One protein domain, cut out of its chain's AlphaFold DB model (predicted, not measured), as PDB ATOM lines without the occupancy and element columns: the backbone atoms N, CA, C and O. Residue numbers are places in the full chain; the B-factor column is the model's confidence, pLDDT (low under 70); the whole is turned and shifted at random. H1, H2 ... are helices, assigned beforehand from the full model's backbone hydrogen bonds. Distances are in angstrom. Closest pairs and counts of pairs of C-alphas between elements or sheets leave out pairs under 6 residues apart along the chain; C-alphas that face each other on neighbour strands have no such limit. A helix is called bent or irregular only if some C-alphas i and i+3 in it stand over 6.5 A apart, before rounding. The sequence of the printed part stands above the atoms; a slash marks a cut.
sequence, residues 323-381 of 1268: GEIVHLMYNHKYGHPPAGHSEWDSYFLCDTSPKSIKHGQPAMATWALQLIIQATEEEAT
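This is residues 323 to 381 of the 1268 residues of an uncharacterized protein of Bondarzewia mesenterica (UniProt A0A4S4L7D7). One long helix, H3, makes the long axis; short H1 makes a corner with its first turns, and tiny H2 and a long loop, residues 346 to 359, lie beside its first half, while residues 374 to 381 stick out. You have 59 printed residues with three named helices, H1, H2, H3, and no named strand: all helix. The whole is only just loose, close to compact, with a radius of gyration of the C-alphas of 12.5 A and spans of 40 by 27 by 15 A.

Find C-alpha 323 at (118.670, 4.725, 77.110), where H1, residues 323 to 330, begins its 10.3 A. H2, residues 342 to 345, is only just irregular: C-alphas 342 and 345 are 6.8 A apart. H3, residues 360 to 381, runs 31.4 A to C-alpha 381 at (117.935, 28.905, 62.184).

H1 touches H3, through residues 360 to 364 of H3 alone, at a steep tilt of 54 degrees, opposite ways; the closest C-alphas, of Tyr 330 and Gln 361, are 5.1 A apart. H2 is close to H3 but not clearly touching: the closest C-alphas, of Glu 343 and Pro 362, are 7.4 A apart. H1 and H2 are apart. In H1 and H3 every O i to N i+4 pair is within hydrogen-bond range; H2 is too short for one.

The C-alphas farthest apart, of Ala 339 and Thr 381, are 40.4 A apart. The printed part has no cut, and both links are long. No printed residue is under 70 in pLDDT.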
ATOM      1  N   GLY A 323     117.729   4.953  78.209       86.50
ATOM      2  CA  GLY A 323     118.670   4.725  77.110       86.50
ATOM      3  C   GLY A 323     119.088   3.258  76.968       86.50
ATOM      4  O   GLY A 323     119.147   2.750  75.850       86.50
ATOM      5  N   GLU A 324     119.293   2.545  78.081       88.00
ATOM      6  CA  GLU A 324     119.545   1.098  78.079       88.00
ATOM      7  C   GLU A 324     118.355   0.339  77.480       88.00
ATOM      8  O   GLU A 324     118.548  -0.517  76.618       88.00
ATOM      9  N   ILE A 325     117.122   0.694  77.866       89.88
ATOM     10  CA  ILE A 325     115.906   0.093  77.299       89.88
ATOM     11  C   ILE A 325     115.802   0.358  75.793       89.88
ATOM     12  O   ILE A 325     115.579  -0.586  75.037       89.88
ATOM     13  N   VAL A 326     116.024   1.595  75.331       90.12
ATOM     14  CA  VAL A 326     116.013   1.925  73.892       90.12
ATOM     15  C   VAL A 326     117.108   1.159  73.137       90.12
ATOM     16  O   VAL A 326     116.835   0.587  72.083       90.12
ATOM     17  N   HIS A 327     118.318   1.057  73.689       89.69
ATOM     18  CA  HIS A 327     119.411   0.287  73.090       89.69
ATOM     19  C   HIS A 327     119.103  -1.221  73.029       89.69
ATOM     20  O   HIS A 327     119.371  -1.869  72.014       89.69
ATOM     21  N   LEU A 328     118.509  -1.790  74.084       90.25
ATOM     22  CA  LEU A 328     118.065  -3.187  74.116       90.25
ATOM     23  C   LEU A 328     116.925  -3.448  73.126       90.25
ATOM     24  O   LEU A 328     116.940  -4.482  72.465       90.25
ATOM     25  N   MET A 329     115.974  -2.519  72.988       90.00
ATOM     26  CA  MET A 329     114.894  -2.594  71.999       90.00
ATOM     27  C   MET A 329     115.436  -2.523  70.566       90.00
ATOM     28  O   MET A 329     115.038  -3.334  69.731       90.00
ATOM     29  N   TYR A 330     116.350  -1.588  70.283       91.06
ATOM     30  CA  TYR A 330     116.928  -1.389  68.952       91.06
ATOM     31  C   TYR A 330     117.724  -2.609  68.477       91.06
ATOM     32  O   TYR A 330     117.549  -3.065  67.353       91.06
ATOM     33  N   ASN A 331     118.545  -3.192  69.353       90.31
ATOM     34  CA  ASN A 331     119.334  -4.384  69.035       90.31
ATOM     35  C   ASN A 331     118.539  -5.701  69.163       90.31
ATOM     36  O   ASN A 331     119.119  -6.786  69.048       90.31
ATOM     37  N   HIS A 332     117.229  -5.663  69.434       90.44
ATOM     38  CA  HIS A 332     116.461  -6.888  69.628       90.44
ATOM     39  C   HIS A 332     116.114  -7.564  68.297       90.44
ATOM     40  O   HIS A 332     115.501  -6.965  67.419       90.44
ATOM     41  N   LYS A 333     116.373  -8.874  68.192       87.75
ATOM     42  CA  LYS A 333     116.104  -9.688  66.988       87.75
ATOM     43  C   LYS A 333     114.659  -9.659  66.457       87.75
ATOM     44  O   LYS A 333     114.436 -10.041  65.318       87.75
ATOM     45  N   TYR A 334     113.679  -9.260  67.278       85.00
ATOM     46  CA  TYR A 334     112.273  -9.099  66.865       85.00
ATOM     47  C   TYR A 334     111.912  -7.658  66.453       85.00
ATOM     48  O   TYR A 334     110.805  -7.422  65.987       85.00
ATOM     49  N   GLY A 335     112.824  -6.695  66.625       82.88
ATOM     50  CA  GLY A 335     112.706  -5.350  66.058       82.88
ATOM     51  C   GLY A 335     113.152  -5.275  64.593       82.88
ATOM     52  O   GLY A 335     112.756  -4.342  63.902       82.88
ATOM     53  N   HIS A 336     113.934  -6.253  64.127       85.06
ATOM     54  CA  HIS A 336     114.482  -6.328  62.772       85.06
ATOM     55  C   HIS A 336     113.466  -6.939  61.780       85.06
ATOM     56  O   HIS A 336     112.925  -8.012  62.067       85.06
ATOM     57  N   PRO A 337     113.223  -6.337  60.598       87.69
ATOM     58  CA  PRO A 337     112.387  -6.942  59.559       87.69
ATOM     59  C   PRO A 337     112.975  -8.261  59.019       87.69
ATOM     60  O   PRO A 337     114.193  -8.344  58.823       87.69
ATOM     61  N   PRO A 338     112.160  -9.288  58.715       85.19
ATOM     62  CA  PRO A 338     112.618 -10.467  57.979       85.19
ATOM     63  C   PRO A 338     113.238 -10.095  56.624       85.19
ATOM     64  O   PRO A 338     112.835  -9.113  56.001       85.19
ATOM     65  N   ALA A 339     114.201 -10.884  56.139       79.44
ATOM     66  CA  ALA A 339     114.805 -10.656  54.825       79.44
ATOM     67  C   ALA A 339     113.734 -10.688  53.716       79.44
ATOM     68  O   ALA A 339     112.955 -11.637  53.635       79.44
ATOM     69  N   GLY A 340     113.686  -9.641  52.884       76.38
ATOM     70  CA  GLY A 340     112.660  -9.465  51.846       76.38
ATOM     71  C   GLY A 340     111.321  -8.880  52.326       76.38
ATOM     72  O   GLY A 340     110.380  -8.811  51.540       76.38
ATOM     73  N   HIS A 341     111.200  -8.456  53.589       87.12
ATOM     74  CA  HIS A 341     110.028  -7.714  54.074       87.12
ATOM     75  C   HIS A 341     110.044  -6.257  53.576       87.12
ATOM     76  O   HIS A 341     111.094  -5.629  53.573       87.12
ATOM     77  N   SER A 342     108.894  -5.664  53.237       83.31
ATOM     78  CA  SER A 342     108.834  -4.310  52.642       83.31
ATOM     79  C   SER A 342     109.331  -3.173  53.547       83.31
ATOM     80  O   SER A 342     109.621  -2.088  53.063       83.31
ATOM     81  N   GLU A 343     109.427  -3.400  54.859       85.62
ATOM     82  CA  GLU A 343     110.000  -2.429  55.811       85.62
ATOM     83  C   GLU A 343     111.532  -2.547  55.972       85.62
ATOM     84  O   GLU A 343     112.106  -1.870  56.823       85.62
ATOM     85  N   TRP A 344     112.219  -3.389  55.181       83.25
ATOM     86  CA  TRP A 344     113.693  -3.449  55.182       83.25
ATOM     87  C   TRP A 344     114.321  -2.123  54.729       83.25
ATOM     88  O   TRP A 344     115.346  -1.723  55.265       83.25
ATOM     89  N   ASP A 345     113.649  -1.404  53.827       82.81
ATOM     90  CA  ASP A 345     114.074  -0.097  53.312       82.81
ATOM     91  C   ASP A 345     113.520   1.085  54.143       82.81
ATOM     92  O   ASP A 345     113.643   2.243  53.753       82.81
ATOM     93  N   SER A 346     112.885   0.827  55.297       85.88
ATOM     94  CA  SER A 346     112.244   1.859  56.143       85.88
ATOM     95  C   SER A 346     113.147   2.470  57.226       85.88
ATOM     96  O   SER A 346     112.661   3.101  58.167       85.88
ATOM     97  N   TYR A 347     114.461   2.275  57.119       88.88
ATOM     98  CA  TYR A 347     115.448   2.898  58.000       88.88
ATOM     99  C   TYR A 347     115.759   4.328  57.548       88.88
ATOM    100  O   TYR A 347     115.938   4.573  56.360       88.88
ATOM    101  N   PHE A 348     115.908   5.247  58.508       89.00
ATOM    102  CA  PHE A 348     116.387   6.616  58.270       89.00
ATOM    103  C   PHE A 348     115.556   7.403  57.229       89.00
ATOM    104  O   PHE A 348     116.105   8.125  56.399       89.00
ATOM    105  N   LEU A 349     114.223   7.286  57.278       87.44
ATOM    106  CA  LEU A 349     113.322   8.036  56.396       87.44
ATOM    107  C   LEU A 349     112.959   9.408  56.991       87.44
ATOM    108  O   LEU A 349     112.446   9.488  58.101       87.44
ATOM    109  N   CYS A 350     113.151  10.501  56.249       81.44
ATOM    110  CA  CYS A 350     112.796  11.841  56.735       81.44
ATOM    111  C   CYS A 350     111.273  12.022  56.872       81.44
ATOM    112  O   CYS A 350     110.773  12.316  57.957       81.44
ATOM    113  N   ASP A 351     110.531  11.796  55.784       83.69
ATOM    114  CA  ASP A 351     109.124  12.213  55.643       83.69
ATOM    115  C   ASP A 351     108.097  11.190  56.162       83.69
ATOM    116  O   ASP A 351     106.887  11.416  56.112       83.69
ATOM    117  N   THR A 352     108.554  10.034  56.654       86.25
ATOM    118  CA  THR A 352     107.682   8.959  57.153       86.25
ATOM    119  C   THR A 352     107.531   9.047  58.665       86.25
ATOM    120  O   THR A 352     108.513   9.170  59.394       86.25
ATOM    121  N   SER A 353     106.304   8.932  59.182       87.50
ATOM    122  CA  SER A 353     106.117   8.893  60.634       87.50
ATOM    123  C   SER A 353     106.693   7.591  61.217       87.50
ATOM    124  O   SER A 353     106.310   6.508  60.764       87.50
ATOM    125  N   PRO A 354     107.506   7.642  62.291       87.94
ATOM    126  CA  PRO A 354     107.931   6.449  63.026       87.94
ATOM    127  C   PRO A 354     106.749   5.583  63.487       87.94
ATOM    128  O   PRO A 354     106.874   4.373  63.625       87.94
ATOM    129  N   LYS A 355     105.577   6.206  63.685       87.38
ATOM    130  CA  LYS A 355     104.332   5.567  64.134       87.38
ATOM    131  C   LYS A 355     103.638   4.717  63.059       87.38
ATOM    132  O   LYS A 355     102.731   3.967  63.404       87.38
ATOM    133  N   SER A 356     104.018   4.846  61.784       87.44
ATOM    134  CA  SER A 356     103.476   4.040  60.673       87.44
ATOM    135  C   SER A 356     104.361   2.857  60.265       87.44
ATOM    136  O   SER A 356     103.910   2.020  59.487       87.44
ATOM    137  N   ILE A 357     105.582   2.757  60.800       88.88
ATOM    138  CA  ILE A 357     106.496   1.625  60.587       88.88
ATOM    139  C   ILE A 357     106.219   0.576  61.675       88.88
ATOM    140  O   ILE A 357     106.170   0.917  62.857       88.88
ATOM    141  N   LYS A 358     106.017  -0.696  61.307       87.25
ATOM    142  CA  LYS A 358     105.625  -1.751  62.265       87.25
ATOM    143  C   LYS A 358     106.817  -2.371  62.990       87.25
ATOM    144  O   LYS A 358     106.702  -2.718  64.165       87.25
ATOM    145  N   HIS A 359     107.945  -2.536  62.305       90.31
ATOM    146  CA  HIS A 359     109.158  -3.099  62.896       90.31
ATOM    147  C   HIS A 359     109.896  -2.054  63.740       90.31
ATOM    148  O   HIS A 359     110.209  -0.955  63.283       90.31
ATOM    149  N   GLY A 360     110.194  -2.408  64.993       87.19
ATOM    150  CA  GLY A 360     110.721  -1.458  65.975       87.19
ATOM    151  C   GLY A 360     112.068  -0.838  65.594       87.19
ATOM    152  O   GLY A 360     112.288   0.337  65.867       87.19
ATOM    153  N   GLN A 361     112.962  -1.592  64.949       89.75
ATOM    154  CA  GLN A 361     114.308  -1.121  64.620       89.75
ATOM    155  C   GLN A 361     114.315  -0.013  63.542       89.75
ATOM    156  O   GLN A 361     114.847   1.060  63.840       89.75
ATOM    157  N   PRO A 362     113.677  -0.172  62.358       90.12
ATOM    158  CA  PRO A 362     113.534   0.932  61.403       90.12
ATOM    159  C   PRO A 362     112.698   2.095  61.960       90.12
ATOM    160  O   PRO A 362     113.045   3.251  61.725       90.12
ATOM    161  N   ALA A 363     111.661   1.827  62.766       90.56
ATOM    162  CA  ALA A 363     110.878   2.880  63.420       90.56
ATOM    163  C   ALA A 363     111.741   3.760  64.349       90.56
ATOM    164  O   ALA A 363     111.686   4.988  64.271       90.56
ATOM    165  N   MET A 364     112.584   3.148  65.190       91.69
ATOM    166  CA  MET A 364     113.501   3.871  66.082       91.69
ATOM    167  C   MET A 364     114.636   4.579  65.327       91.69
ATOM    168  O   MET A 364     114.990   5.692  65.709       91.69
ATOM    169  N   ALA A 365     115.166   3.997  64.245       91.25
ATOM    170  CA  ALA A 365     116.162   4.656  63.389       91.25
ATOM    171  C   ALA A 365     115.607   5.939  62.741       91.25
ATOM    172  O   ALA A 365     116.241   6.993  62.771       91.25
ATOM    173  N   THR A 366     114.390   5.855  62.202       91.25
ATOM    174  CA  THR A 366     113.647   6.967  61.592       91.25
ATOM    175  C   THR A 366     113.283   8.046  62.626       91.25
ATOM    176  O   THR A 366     113.448   9.233  62.358       91.25
ATOM    177  N   TRP A 367     112.896   7.664  63.851       93.12
ATOM    178  CA  TRP A 367     112.690   8.615  64.956       93.12
ATOM    179  C   TRP A 367     113.981   9.339  65.372       93.12
ATOM    180  O   TRP A 367     113.975  10.559  65.536       93.12
ATOM    181  N   ALA A 368     115.094   8.612  65.508       92.38
ATOM    182  CA  ALA A 368     116.384   9.200  65.866       92.38
ATOM    183  C   ALA A 368     116.884  10.190  64.800       92.38
ATOM    184  O   ALA A 368     117.395  11.255  65.147       92.38
ATOM    185  N   LEU A 369     116.674   9.889  63.512       93.06
ATOM    186  CA  LEU A 369     116.958  10.827  62.424       93.06
ATOM    187  C   LEU A 369     116.130  12.114  62.550       93.06
ATOM    188  O   LEU A 369     116.687  13.200  62.423       93.06
ATOM    189  N   GLN A 370     114.828  12.016  62.831       91.75
ATOM    190  CA  GLN A 370     113.956  13.190  62.960       91.75
ATOM    191  C   GLN A 370     114.363  14.111  64.124       91.75
ATOM    192  O   GLN A 370     114.303  15.330  63.973       91.75
ATOM    193  N   LEU A 371     114.862  13.559  65.238       92.25
ATOM    194  CA  LEU A 371     115.453  14.360  66.322       92.25
ATOM    195  C   LEU A 371     116.730  15.096  65.885       92.25
ATOM    196  O   LEU A 371     116.909  16.265  66.223       92.25
ATOM    197  N   ILE A 372     117.606  14.431  65.123       93.62
ATOM    198  CA  ILE A 372     118.826  15.052  64.585       93.62
ATOM    199  C   ILE A 372     118.462  16.167  63.598       93.62
ATOM    200  O   ILE A 372     119.016  17.260  63.698       93.62
ATOM    201  N   ILE A 373     117.498  15.928  62.699       92.62
ATOM    202  CA  ILE A 373     116.993  16.941  61.762       92.62
ATOM    203  C   ILE A 373     116.509  18.169  62.536       92.62
ATOM    204  O   ILE A 373     117.034  19.254  62.291       92.62
ATOM    205  N   GLN A 374     115.614  18.007  63.521       93.25
ATOM    206  CA  GLN A 374     115.111  19.128  64.325       93.25
ATOM    207  C   GLN A 374     116.254  19.936  64.967       93.25
ATOM    208  O   GLN A 374     116.292  21.158  64.827       93.25
ATOM    209  N   ALA A 375     117.227  19.270  65.598       93.94
ATOM    210  CA  ALA A 375     118.373  19.951  66.202       93.94
ATOM    211  C   ALA A 375     119.207  20.728  65.161       93.94
ATOM    212  O   ALA A 375     119.583  21.876  65.399       93.94
ATOM    213  N   THR A 376     119.446  20.153  63.975       93.81
ATOM    214  CA  THR A 376     120.145  20.865  62.888       93.81
ATOM    215  C   THR A 376     119.329  22.025  62.307       93.81
ATOM    216  O   THR A 376     119.911  23.025  61.888       93.81
ATOM    217  N   GLU A 377     117.994  21.954  62.313       93.44
ATOM    218  CA  GLU A 377     117.137  23.068  61.899       93.44
ATOM    219  C   GLU A 377     117.151  24.219  62.906       93.44
ATOM    220  O   GLU A 377     117.187  25.381  62.493       93.44
ATOM    221  N   GLU A 378     117.168  23.924  64.207       94.00
ATOM    222  CA  GLU A 378     117.325  24.919  65.274       94.00
ATOM    223  C   GLU A 378     118.698  25.614  65.175       94.00
ATOM    224  O   GLU A 378     118.768  26.846  65.117       94.00
ATOM    225  N   GLU A 379     119.780  24.841  65.023       95.69
ATOM    226  CA  GLU A 379     121.147  25.339  64.802       95.69
ATOM    227  C   GLU A 379     121.265  26.220  63.546       95.69
ATOM    228  O   GLU A 379     121.767  27.349  63.606       95.69
ATOM    229  N   ALA A 380     120.755  25.750  62.404       92.69
ATOM    230  CA  ALA A 380     120.783  26.504  61.154       92.69
ATOM    231  C   ALA A 380     119.902  27.766  61.217       92.69
ATOM    232  O   ALA A 380     120.241  28.796  60.634       92.69
ATOM    233  N   THR A 381     118.792  27.729  61.959       94.12
ATOM    234  CA  THR A 381     117.935  28.905  62.184       94.12
ATOM    235  C   THR A 381     118.618  29.931  63.090       94.12
ATOM    236  O   THR A 381     118.513  31.130  62.820       94.12
TER     237      THR A 381